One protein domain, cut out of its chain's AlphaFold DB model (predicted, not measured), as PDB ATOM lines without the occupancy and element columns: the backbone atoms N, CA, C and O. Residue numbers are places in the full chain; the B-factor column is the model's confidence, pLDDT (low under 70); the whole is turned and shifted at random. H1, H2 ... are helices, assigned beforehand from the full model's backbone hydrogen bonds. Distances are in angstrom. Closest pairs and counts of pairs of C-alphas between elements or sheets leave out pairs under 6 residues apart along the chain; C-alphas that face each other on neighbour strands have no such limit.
ATOM      1  N   GLU A   2      -5.604  19.157  63.381       65.38
ATOM      2  CA  GLU A   2      -5.739  18.747  64.799       65.38
ATOM      3  C   GLU A   2      -5.580  17.227  65.018       65.38
ATOM      4  O   GLU A   2      -4.885  16.785  65.931       65.38
ATOM      5  N   LYS A   3      -6.148  16.416  64.111       70.38
ATOM      6  CA  LYS A   3      -5.956  14.955  64.093       70.38
ATOM      7  C   LYS A   3      -4.484  14.564  63.893       70.38
ATOM      8  O   LYS A   3      -4.037  13.588  64.487       70.38
ATOM      9  N   ASP A   4      -3.747  15.354  63.116       84.44
ATOM     10  CA  ASP A   4      -2.333  15.115  62.810       84.44
ATOM     11  C   ASP A   4      -1.451  15.487  64.008       84.44
ATOM     12  O   ASP A   4      -0.556  14.730  64.365       84.44
ATOM     13  N   LEU A   5      -1.768  16.589  64.704       83.06
ATOM     14  CA  LEU A   5      -1.067  17.001  65.921       83.06
ATOM     15  C   LEU A   5      -1.249  15.985  67.054       83.06
ATOM     16  O   LEU A   5      -0.283  15.611  67.712       83.06
ATOM     17  N   LYS A   6      -2.475  15.494  67.268       85.69
ATOM     18  CA  LYS A   6      -2.742  14.463  68.282       85.69
ATOM     19  C   LYS A   6      -1.980  13.168  67.994       85.69
ATOM     20  O   LYS A   6      -1.451  12.556  68.920       85.69
ATOM     21  N   MET A   7      -1.935  12.753  66.729       89.56
ATOM     22  CA  MET A   7      -1.198  11.560  66.312       89.56
ATOM     23  C   MET A   7       0.306  11.746  66.529       89.56
ATOM     24  O   MET A   7       0.917  10.917  67.192       89.56
ATOM     25  N   TYR A   8       0.854  12.883  66.101       90.44
ATOM     26  CA  TYR A   8       2.256  13.238  66.309       90.44
ATOM     27  C   TYR A   8       2.647  13.265  67.795       90.44
ATOM     28  O   TYR A   8       3.597  12.602  68.194       90.44
ATOM     29  N   MET A   9       1.880  13.955  68.650       90.25
ATOM     30  CA  MET A   9       2.152  13.986  70.097       90.25
ATOM     31  C   MET A   9       2.100  12.593  70.721       90.25
ATOM     32  O   MET A   9       2.881  12.290  71.619       90.25
ATOM     33  N   THR A  10       1.179  11.748  70.246       90.56
ATOM     34  CA  THR A  10       1.103  10.361  70.702       90.56
ATOM     35  C   THR A  10       2.378   9.629  70.313       90.56
ATOM     36  O   THR A  10       3.015   9.075  71.195       90.56
ATOM     37  N   GLU A  11       2.782   9.674  69.040       93.69
ATOM     38  CA  GLU A  11       3.992   9.019  68.525       93.69
ATOM     39  C   GLU A  11       5.271   9.454  69.248       93.69
ATOM     40  O   GLU A  11       6.101   8.603  69.560       93.69
ATOM     41  N   GLU A  12       5.424  10.743  69.555       94.06
ATOM     42  CA  GLU A  12       6.569  11.236  70.325       94.06
ATOM     43  C   GLU A  12       6.542  10.734  71.774       94.06
ATOM     44  O   GLU A  12       7.566  10.285  72.284       94.06
ATOM     45  N   PHE A  13       5.373  10.710  72.421       93.12
ATOM     46  CA  PHE A  13       5.244  10.221  73.796       93.12
ATOM     47  C   PHE A  13       5.625   8.738  73.940       93.12
ATOM     48  O   PHE A  13       6.293   8.365  74.902       93.12
ATOM     49  N   ILE A  14       5.242   7.880  72.985       93.25
ATOM     50  CA  ILE A  14       5.545   6.431  73.045       93.25
ATOM     51  C   ILE A  14       7.030   6.116  72.840       93.25
ATOM     52  O   ILE A  14       7.455   5.009  73.167       93.25
ATOM     53  N   LYS A  15       7.821   7.050  72.297       95.00
ATOM     54  CA  LYS A  15       9.279   6.888  72.140       95.00
ATOM     55  C   LYS A  15      10.042   7.095  73.451       95.00
ATOM     56  O   LYS A  15      11.212   6.726  73.529       95.00
ATOM     57  N   LEU A  16       9.403   7.693  74.458       95.12
ATOM     58  CA  LEU A  16      10.002   7.982  75.758       95.12
ATOM     59  C   LEU A  16      10.059   6.701  76.595       95.12
ATOM     60  O   LEU A  16       9.058   5.995  76.744       95.12
ATOM     61  N   ASN A  17      11.235   6.404  77.145       91.81
ATOM     62  CA  ASN A  17      11.538   5.107  77.752       91.81
ATOM     63  C   ASN A  17      11.310   5.093  79.265       91.81
ATOM     64  O   ASN A  17      11.246   4.024  79.875       91.81
ATOM     65  N   THR A  18      11.202   6.269  79.880       94.31
ATOM     66  CA  THR A  18      11.080   6.419  81.329       94.31
ATOM     67  C   THR A  18       9.827   7.197  81.721       94.31
ATOM     68  O   THR A  18       9.330   8.059  80.996       94.31
ATOM     69  N   ALA A  19       9.319   6.911  82.922       91.06
ATOM     70  CA  ALA A  19       8.191   7.644  83.493       91.06
ATOM     71  C   ALA A  19       8.519   9.128  83.748       91.06
ATOM     72  O   ALA A  19       7.611   9.956  83.797       91.06
ATOM     73  N   GLU A  20       9.801   9.456  83.928       90.38
ATOM     74  CA  GLU A  20      10.282  10.826  84.102       90.38
ATOM     75  C   GLU A  20      10.202  11.606  82.788       90.38
ATOM     76  O   GLU A  20       9.510  12.619  82.744       90.38
ATOM     77  N   GLU A  21      10.767  11.074  81.698       90.69
ATOM     78  CA  GLU A  21      10.661  11.672  80.358       90.69
ATOM     79  C   GLU A  21       9.196  11.866  79.940       90.69
ATOM     80  O   GLU A  21       8.804  12.925  79.453       90.69
ATOM     81  N   GLN A  22       8.352  10.856  80.172       93.94
ATOM     82  CA  GLN A  22       6.918  10.930  79.886       93.94
ATOM     83  C   GLN A  22       6.221  12.029  80.695       93.94
ATOM     84  O   GLN A  22       5.375  12.753  80.166       93.94
ATOM     85  N   ARG A  23       6.564  12.176  81.980       93.56
ATOM     86  CA  ARG A  23       6.016  13.242  82.823       93.56
ATOM     87  C   ARG A  23       6.450  14.609  82.313       93.56
ATOM     88  O   ARG A  23       5.593  15.467  82.132       93.56
ATOM     89  N   GLU A  24       7.740  14.790  82.054       91.25
ATOM     90  CA  GLU A  24       8.295  16.045  81.548       91.25
ATOM     91  C   GLU A  24       7.658  16.442  80.208       91.25
ATOM     92  O   GLU A  24       7.279  17.596  80.019       91.25
ATOM     93  N   PHE A  25       7.448  15.487  79.301       93.56
ATOM     94  CA  PHE A  25       6.763  15.734  78.032       93.56
ATOM     95  C   PHE A  25       5.334  16.251  78.229       93.56
ATOM     96  O   PHE A  25       4.923  17.229  77.603       93.56
ATOM     97  N   ILE A  26       4.567  15.616  79.119       93.06
ATOM     98  CA  ILE A  26       3.181  16.012  79.391       93.06
ATOM     99  C   ILE A  26       3.114  17.379  80.074       93.06
ATOM    100  O   ILE A  26       2.247  18.183  79.730       93.06
ATOM    101  N   GLU A  27       4.003  17.649  81.028       95.00
ATOM    102  CA  GLU A  27       4.062  18.951  81.690       95.00
ATOM    103  C   GLU A  27       4.443  20.057  80.690       95.00
ATOM    104  O   GLU A  27       3.740  21.067  80.618       95.00
ATOM    105  N   ASN A  28       5.442  19.830  79.828       90.69
ATOM    106  CA  ASN A  28       5.832  20.776  78.776       90.69
ATOM    107  C   ASN A  28       4.693  21.050  77.784       90.69
ATOM    108  O   ASN A  28       4.481  22.199  77.403       90.69
ATOM    109  N   LEU A  29       3.927  20.027  77.385       91.00
ATOM    110  CA  LEU A  29       2.760  20.224  76.519       91.00
ATOM    111  C   LEU A  29       1.679  21.069  77.195       91.00
ATOM    112  O   LEU A  29       1.137  21.974  76.566       91.00
ATOM    113  N   ARG A  30       1.365  20.803  78.469       91.50
ATOM    114  CA  ARG A  30       0.395  21.625  79.212       91.50
ATOM    115  C   ARG A  30       0.860  23.068  79.319       91.50
ATOM    116  O   ARG A  30       0.053  23.962  79.101       91.50
ATOM    117  N   PHE A  31       2.141  23.269  79.618       91.88
ATOM    118  CA  PHE A  31       2.747  24.590  79.700       91.88
ATOM    119  C   PHE A  31       2.612  25.303  78.343       91.88
ATOM    120  O   PHE A  31       1.927  26.310  78.232       91.88
ATOM    121  N   LEU A  32       3.093  24.698  77.255       88.75
ATOM    122  CA  LEU A  32       2.967  25.261  75.908       88.75
ATOM    123  C   LEU A  32       1.520  25.623  75.517       88.75
ATOM    124  O   LEU A  32       1.297  26.616  74.833       88.75
ATOM    125  N   MET A  33       0.537  24.809  75.910       86.44
ATOM    126  CA  MET A  33      -0.859  25.002  75.506       86.44
ATOM    127  C   MET A  33      -1.642  25.991  76.374       86.44
ATOM    128  O   MET A  33      -2.642  26.533  75.904       86.44
ATOM    129  N   MET A  34      -1.275  26.152  77.646       86.31
ATOM    130  CA  MET A  34      -2.096  26.872  78.628       86.31
ATOM    131  C   MET A  34      -1.438  28.142  79.155       86.31
ATOM    132  O   MET A  34      -2.121  28.945  79.798       86.31
ATOM    133  N   GLU A  35      -0.146  28.326  78.896       79.56
ATOM    134  CA  GLU A  35       0.598  29.498  79.327       79.56
ATOM    135  C   GLU A  35       0.287  30.765  78.552       79.56
ATOM    136  O   GLU A  35      -0.212  30.725  77.430       79.56
ATOM    137  N   ASP A  36       0.608  31.903  79.172       86.81
ATOM    138  CA  ASP A  36       0.769  33.129  78.398       86.81
ATOM    139  C   ASP A  36       2.195  33.220  77.826       86.81
ATOM    140  O   ASP A  36       3.144  32.627  78.349       86.81
ATOM    141  N   ASP A  37       2.352  33.966  76.728       85.75
ATOM    142  CA  ASP A  37       3.635  34.085  76.024       85.75
ATOM    143  C   ASP A  37       4.759  34.603  76.937       85.75
ATOM    144  O   ASP A  37       5.936  34.313  76.718       85.75
ATOM    145  N   LYS A  38       4.417  35.385  77.967       88.19
ATOM    146  CA  LYS A  38       5.390  36.025  78.847       88.19
ATOM    147  C   LYS A  38       5.973  35.019  79.833       88.19
ATOM    148  O   LYS A  38       7.194  34.961  79.969       88.19
ATOM    149  N   ASP A  39       5.136  34.237  80.498       88.12
ATOM    150  CA  ASP A  39       5.578  33.219  81.448       88.12
ATOM    151  C   ASP A  39       6.286  32.067  80.734       88.12
ATOM    152  O   ASP A  39       7.315  31.587  81.219       88.12
ATOM    153  N   PHE A  40       5.851  31.730  79.516       88.81
ATOM    154  CA  PHE A  40       6.582  30.806  78.656       88.81
ATOM    155  C   PHE A  40       8.005  31.306  78.354       88.81
ATOM    156  O   PHE A  40       8.982  30.598  78.597       88.81
ATOM    157  N   LEU A  41       8.158  32.548  77.879       89.81
ATOM    158  CA  LEU A  41       9.477  33.124  77.585       89.81
ATOM    159  C   LEU A  41      10.358  33.251  78.835       89.81
ATOM    160  O   LEU A  41      11.565  33.020  78.759       89.81
ATOM    161  N   ASN A  42       9.768  33.596  79.981       91.94
ATOM    162  CA  ASN A  42      10.493  33.708  81.244       91.94
ATOM    163  C   ASN A  42      11.023  32.353  81.726       91.94
ATOM    164  O   ASN A  42      12.153  32.296  82.207       91.94
ATOM    165  N   TYR A  43      10.251  31.272  81.570       92.44
ATOM    166  CA  TYR A  43      10.686  29.925  81.945       92.44
ATOM    167  C   TYR A  43      11.941  29.485  81.178       92.44
ATOM    168  O   TYR A  43      12.871  28.950  81.775       92.44
ATOM    169  N   TYR A  44      11.991  29.745  79.867       88.19
ATOM    170  CA  TYR A  44      13.117  29.357  79.006       88.19
ATOM    171  C   TYR A  44      14.222  30.426  78.896       88.19
ATOM    172  O   TYR A  44      15.146  30.286  78.090       88.19
ATOM    173  N   SER A  45      14.155  31.504  79.683       85.81
ATOM    174  CA  SER A  45      15.181  32.545  79.680       85.81
ATOM    175  C   SER A  45      16.463  32.063  80.366       85.81
ATOM    176  O   SER A  45      16.451  31.627  81.511       85.81
ATOM    177  N   ASN A  46      17.602  32.234  79.689       74.12
ATOM    178  CA  ASN A  46      18.934  31.988  80.263       74.12
ATOM    179  C   ASN A  46      19.501  33.205  81.022       74.12
ATOM    180  O   ASN A  46      20.623  33.151  81.530       74.12
ATOM    181  N   MET A  47      18.776  34.326  81.056       75.75
ATOM    182  CA  MET A  47      19.170  35.525  81.800       75.75
ATOM    183  C   MET A  47      18.580  35.504  83.211       75.75
ATOM    184  O   MET A  47      17.545  34.888  83.446       75.75
ATOM    185  N   GLY A  48      19.226  36.206  84.148       79.38
ATOM    186  CA  GLY A  48      18.706  36.351  85.509       79.38
ATOM    187  C   GLY A  48      17.269  36.878  85.503       79.38
ATOM    188  O   GLY A  48      16.987  37.907  84.890       79.38
ATOM    189  N   ILE A  49      16.377  36.160  86.179       90.50
ATOM    190  CA  ILE A  49      14.950  36.468  86.245       90.50
ATOM    191  C   ILE A  49      14.649  37.453  87.382       90.50
ATOM    192  O   ILE A  49      15.258  37.392  88.455       90.50
ATOM    193  N   ARG A  50      13.703  38.377  87.178       91.75
ATOM    194  CA  ARG A  50      13.246  39.273  88.253       91.75
ATOM    195  C   ARG A  50      12.336  38.521  89.218       91.75
ATOM    196  O   ARG A  50      11.605  37.619  88.822       91.75
ATOM    197  N   LYS A  51      12.279  38.977  90.473       93.00
ATOM    198  CA  LYS A  51      11.403  38.410  91.516       93.00
ATOM    199  C   LYS A  51       9.948  38.250  91.054       93.00
ATOM    200  O   LYS A  51       9.365  37.185  91.211       93.00
ATOM    201  N   SER A  52       9.373  39.276  90.424       93.50
ATOM    202  CA  SER A  52       7.993  39.222  89.918       93.50
ATOM    203  C   SER A  52       7.781  38.168  88.828       93.50
ATOM    204  O   SER A  52       6.719  37.569  88.758       93.50
ATOM    205  N   GLU A  53       8.776  37.957  87.965       94.69
ATOM    206  CA  GLU A  53       8.710  36.974  86.876       94.69
ATOM    207  C   GLU A  53       8.883  35.557  87.424       94.69
ATOM    208  O   GLU A  53       8.146  34.657  87.039       94.69
ATOM    209  N   PHE A  54       9.794  35.381  88.385       95.19
ATOM    210  CA  PHE A  54       9.982  34.120  89.093       95.19
ATOM    211  C   PHE A  54       8.683  33.630  89.742       95.19
ATOM    212  O   PHE A  54       8.311  32.470  89.561       95.19
ATOM    213  N   TYR A  55       7.975  34.500  90.469       96.00
ATOM    214  CA  TYR A  55       6.715  34.112  91.108       96.00
ATOM    215  C   TYR A  55       5.580  33.903  90.110       96.00
ATOM    216  O   TYR A  55       4.832  32.952  90.289       96.00
ATOM    217  N   SER A  56       5.500  34.703  89.038       95.38
ATOM    218  CA  SER A  56       4.501  34.497  87.975       95.38
ATOM    219  C   SER A  56       4.607  33.086  87.389       95.38
ATOM    220  O   SER A  56       3.663  32.307  87.483       95.38
ATOM    221  N   VAL A  57       5.803  32.702  86.925       95.25
ATOM    222  CA  VAL A  57       6.050  31.368  86.357       95.25
ATOM    223  C   VAL A  57       5.832  30.264  87.399       95.25
ATOM    224  O   VAL A  57       5.242  29.230  87.092       95.25
ATOM    225  N   SER A  58       6.273  30.469  88.645       95.88
ATOM    226  CA  SER A  58       6.114  29.470  89.713       95.88
ATOM    227  C   SER A  58       4.644  29.207  90.054       95.88
ATOM    228  O   SER A  58       4.226  28.048  90.112       95.88
ATOM    229  N   ASP A  59       3.854  30.265  90.252       95.88
ATOM    230  CA  ASP A  59       2.424  30.170  90.571       95.88
ATOM    231  C   ASP A  59       1.670  29.451  89.463       95.88
ATOM    232  O   ASP A  59       0.768  28.645  89.693       95.88
ATOM    233  N   ARG A  60       2.072  29.729  88.236       94.88
ATOM    234  CA  ARG A  60       1.439  29.220  87.049       94.88
ATOM    235  C   ARG A  60       1.758  27.742  86.791       94.88
ATOM    236  O   ARG A  60       0.834  26.947  86.613       94.88
ATOM    237  N   LEU A  61       3.022  27.331  86.920       95.38
ATOM    238  CA  LEU A  61       3.407  25.912  86.923       95.38
ATOM    239  C   LEU A  61       2.688  25.132  88.030       95.38
ATOM    240  O   LEU A  61       2.251  23.997  87.814       95.38
ATOM    241  N   TYR A  62       2.519  25.745  89.205       95.44
ATOM    242  CA  TYR A  62       1.752  25.160  90.300       95.44
ATOM    243  C   TYR A  62       0.267  24.990  89.935       95.44
ATOM    244  O   TYR A  62      -0.285  23.903  90.114       95.44
ATOM    245  N   GLN A  63      -0.367  26.014  89.355       94.50
ATOM    246  CA  GLN A  63      -1.763  25.964  88.894       94.50
ATOM    247  C   GLN A  63      -1.999  24.892  87.820       94.50
ATOM    248  O   GLN A  63      -3.055  24.259  87.812       94.50
ATOM    249  N   LEU A  64      -1.022  24.654  86.940       93.44
ATOM    250  CA  LEU A  64      -1.083  23.608  85.912       93.44
ATOM    251  C   LEU A  64      -0.755  22.200  86.435       93.44
ATOM    252  O   LEU A  64      -0.833  21.226  85.680       93.44
ATOM    253  N   ASN A  65      -0.415  22.071  87.724       93.38
ATOM    254  CA  ASN A  65       0.067  20.834  88.337       93.38
ATOM    255  C   ASN A  65       1.298  20.259  87.601       93.38
ATOM    256  O   ASN A  65       1.443  19.042  87.451       93.38
ATOM    257  N   ASN A  66       2.176  21.149  87.134       95.38
ATOM    258  CA  ASN A  66       3.446  20.831  86.485       95.38
ATOM    259  C   ASN A  66       4.569  20.814  87.532       95.38
ATOM    260  O   ASN A  66       5.471  21.652  87.539       95.38
ATOM    261  N   LEU A  67       4.454  19.904  88.502       94.69
ATOM    262  CA  LEU A  67       5.301  19.911  89.697       94.69
ATOM    263  C   LEU A  67       6.755  19.524  89.405       94.69
ATOM    264  O   LEU A  67       7.653  19.959  90.129       94.69
ATOM    265  N   HIS A  68       7.004  18.715  88.372       94.06
ATOM    266  CA  HIS A  68       8.365  18.351  87.994       94.06
ATOM    267  C   HIS A  68       9.093  19.545  87.359       94.06
ATOM    268  O   HIS A  68      10.176  19.912  87.821       94.06
ATOM    269  N   MET A  69       8.458  20.230  86.404       94.62
ATOM    270  CA  MET A  69       8.954  21.488  85.835       94.62
ATOM    271  C   MET A  69       9.121  22.568  86.908       94.62
ATOM    272  O   MET A  69      10.152  23.234  86.947       94.62
ATOM    273  N   LEU A  70       8.154  22.709  87.825       96.00
ATOM    274  CA  LEU A  70       8.237  23.654  88.944       96.00
ATOM    275  C   LEU A  70       9.480  23.407  89.804       96.00
ATOM    276  O   LEU A  70      10.213  24.343  90.119       96.00
ATOM    277  N   SER A  71       9.740  22.148  90.158       95.19
ATOM    278  CA  SER A  71      10.931  21.763  90.918       95.19
ATOM    279  C   SER A  71      12.219  22.159  90.185       95.19
ATOM    280  O   SER A  71      13.098  22.797  90.773       95.19
ATOM    281  N   GLY A  72      12.310  21.843  88.888       93.88
ATOM    282  CA  GLY A  72      13.454  22.213  88.051       93.88
ATOM    283  C   GLY A  72      13.660  23.728  87.974       93.88
ATOM    284  O   GLY A  72      14.770  24.219  88.190       93.88
ATOM    285  N   PHE A  73      12.578  24.473  87.762       94.75
ATOM    286  CA  PHE A  73      12.591  25.929  87.659       94.75
ATOM    287  C   PHE A  73      13.026  26.614  88.959       94.75
ATOM    288  O   PHE A  73      13.893  27.494  88.935       94.75
ATOM    289  N   ILE A  74      12.487  26.178  90.105       95.00
ATOM    290  CA  ILE A  74      12.891  26.677  91.427       95.00
ATOM    291  C   ILE A  74      14.372  26.393  91.663       95.00
ATOM    292  O   ILE A  74      15.102  27.274  92.118       95.00
ATOM    293  N   TYR A  75      14.841  25.185  91.347       94.31
ATOM    294  CA  TYR A  75      16.240  24.824  91.547       94.31
ATOM    295  C   TYR A  75      17.183  25.704  90.716       94.31
ATOM    296  O   TYR A  75      18.178  26.213  91.246       94.31
ATOM    297  N   GLN A  76      16.863  25.922  89.440       93.12
ATOM    298  CA  GLN A  76      17.641  26.775  88.539       93.12
ATOM    299  C   GLN A  76      17.682  28.232  89.024       93.12
ATOM    300  O   GLN A  76      18.752  28.840  89.050       93.12
ATOM    301  N   ASN A  77      16.551  28.756  89.501       93.88
ATOM    302  CA  ASN A  77      16.389  30.162  89.880       93.88
ATOM    303  C   ASN A  77      16.464  30.422  91.393       93.88
ATOM    304  O   ASN A  77      16.133  31.512  91.859       93.88
ATOM    305  N   ARG A  78      16.963  29.457  92.180       93.25
ATOM    306  CA  ARG A  78      17.033  29.513  93.657       93.25
ATOM    307  C   ARG A  78      17.717  30.759  94.226       93.25
ATOM    308  O   ARG A  78      17.494  31.097  95.384       93.25
ATOM    309  N   GLN A  79      18.538  31.442  93.428       92.31
ATOM    310  CA  GLN A  79      19.182  32.692  93.829       92.31
ATOM    311  C   GLN A  79      18.175  33.799  94.147       92.31
ATOM    312  O   GLN A  79      18.434  34.589  95.047       92.31
ATOM    313  N   VAL A  80      17.011  33.825  93.485       93.38
ATOM    314  CA  VAL A  80      15.924  34.757  93.827       93.38
ATOM    315  C   VAL A  80      15.521  34.569  95.292       93.38
ATOM    316  O   VAL A  80      15.539  35.524  96.063       93.38
ATOM    317  N   LEU A  81      15.279  33.322  95.708       92.62
ATOM    318  CA  LEU A  81      14.901  32.983  97.084       92.62
ATOM    319  C   LEU A  81      16.025  33.270  98.092       92.62
ATOM    320  O   LEU A  81      15.772  33.770  99.186       92.62
ATOM    321  N   LEU A  82      17.277  32.963  97.739       92.19
ATOM    322  CA  LEU A  82      18.433  33.211  98.609       92.19
ATOM    323  C   LEU A  82      18.682  34.710  98.837       92.19
ATOM    324  O   LEU A  82      19.048  35.111  99.948       92.19
ATOM    325  N   ASN A  83      18.438  35.537  97.819       90.88
ATOM    326  CA  ASN A  83      18.531  36.989  97.933       90.88
ATOM    327  C   ASN A  83      17.451  37.537  98.875       90.88
ATOM    328  O   ASN A  83      17.776  38.320  99.759       90.88
ATOM    329  N   GLU A  84      16.211  37.053  98.785       89.06
ATOM    330  CA  GLU A  84      15.136  37.474  99.699       89.06
ATOM    331  C   GLU A  84      15.432  37.148 101.161       89.06
ATOM    332  O   GLU A  84      15.223  37.972 102.050       89.06
ATOM    333  N   VAL A  85      15.963  35.953 101.430       88.31
ATOM    334  CA  VAL A  85      16.368  35.576 102.791       88.31
ATOM    335  C   VAL A  85      17.480  36.492 103.307       88.31
ATOM    336  O   VAL A  85      17.520  36.791 104.501       88.31
ATOM    337  N   SER A  86      18.380  36.933 102.429       83.62
ATOM    338  CA  SER A  86      19.454  37.867 102.776       83.62
ATOM    339  C   SER A  86      18.917  39.270 103.068       83.62
ATOM    340  O   SER A  86      19.343  39.876 104.044       83.62
ATOM    341  N   GLU A  87      17.943  39.751 102.289       84.75
ATOM    342  CA  GLU A  87      17.267  41.041 102.502       84.75
ATOM    343  C   GLU A  87      16.510  41.094 103.837       84.75
ATOM    344  O   GLU A  87      16.521  42.122 104.504       84.75
ATOM    345  N   ILE A  88      15.897  39.985 104.264       80.94
ATOM    346  CA  ILE A  88      15.181  39.897 105.552       80.94
ATOM    347  C   ILE A  88      16.141  39.916 106.753       80.94
ATOM    348  O   ILE A  88      15.761  40.324 107.849       80.94
ATOM    349  N   LYS A  89      17.371  39.424 106.574       73.38
ATOM    350  CA  LYS A  89      18.393  39.359 107.633       73.38
ATOM    351  C   LYS A  89      19.221  40.645 107.762       73.38
ATOM    352  O   LYS A  89      20.074  40.687 108.650       73.38
ATOM    353  N   GLY A  90      19.008  41.619 106.874       51.47
ATOM    354  CA  GLY A  90      19.653  42.937 106.867       51.47
ATOM    355  C   GLY A  90      19.023  43.918 107.841       51.47
ATOM    356  O   GLY A  90      17.777  43.953 107.923       51.47
TER     357      GLY A  90
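AT A GLANCE: This is residues 2 to 90 of the 90 residues of an uncharacterized protein of [Clostridium] citroniae WAL-19142 (UniProt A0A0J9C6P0). H2, the longest helix, crosses one end of the H4 and H5 hairpin, with H3 packed on H4. H1 folds back beside H2, and H6 extends the opposite end; residues 2 to 8 and 85 to 90 stick out. The printed part has 89 residues, six named helices, H1 to H6, and no named strand: all helix, loose, radius of gyration of the C-alphas 15.6 A, spans 56 by 27 by 23 A.

IN THESE COORDINATES: H2, residues 19 to 34, is 22.3 A long. H1, residues 2 to 14, 18.6 A, begins at C-alpha 2 (-5.739, 18.747, 64.799). H3 is 37 to 43, H4 51 to 63, H5 67 to 77; H6, 79 to 88, ends at C-alpha 88 (15.181, 39.897, 105.552).

HOW THE PARTS SIT: H2 touches H5 with residues 23 to 28 alone, about perpendicular at 82 degrees; closest C-alphas, Glu 24 and His 68, 6.8 A. H4 and H5 touch as a hairpin; closest C-alphas, Leu 61 and Leu 70, 5.7 A. In all six helices every O i to N i+4 pair is within hydrogen-bond range.

THE WHOLE: The farthest C-alphas, Lys 3 and Gly 90, are 57.2 A apart. The printed part has no cut and no long link; residues 2 and 90 have pLDDT under 70.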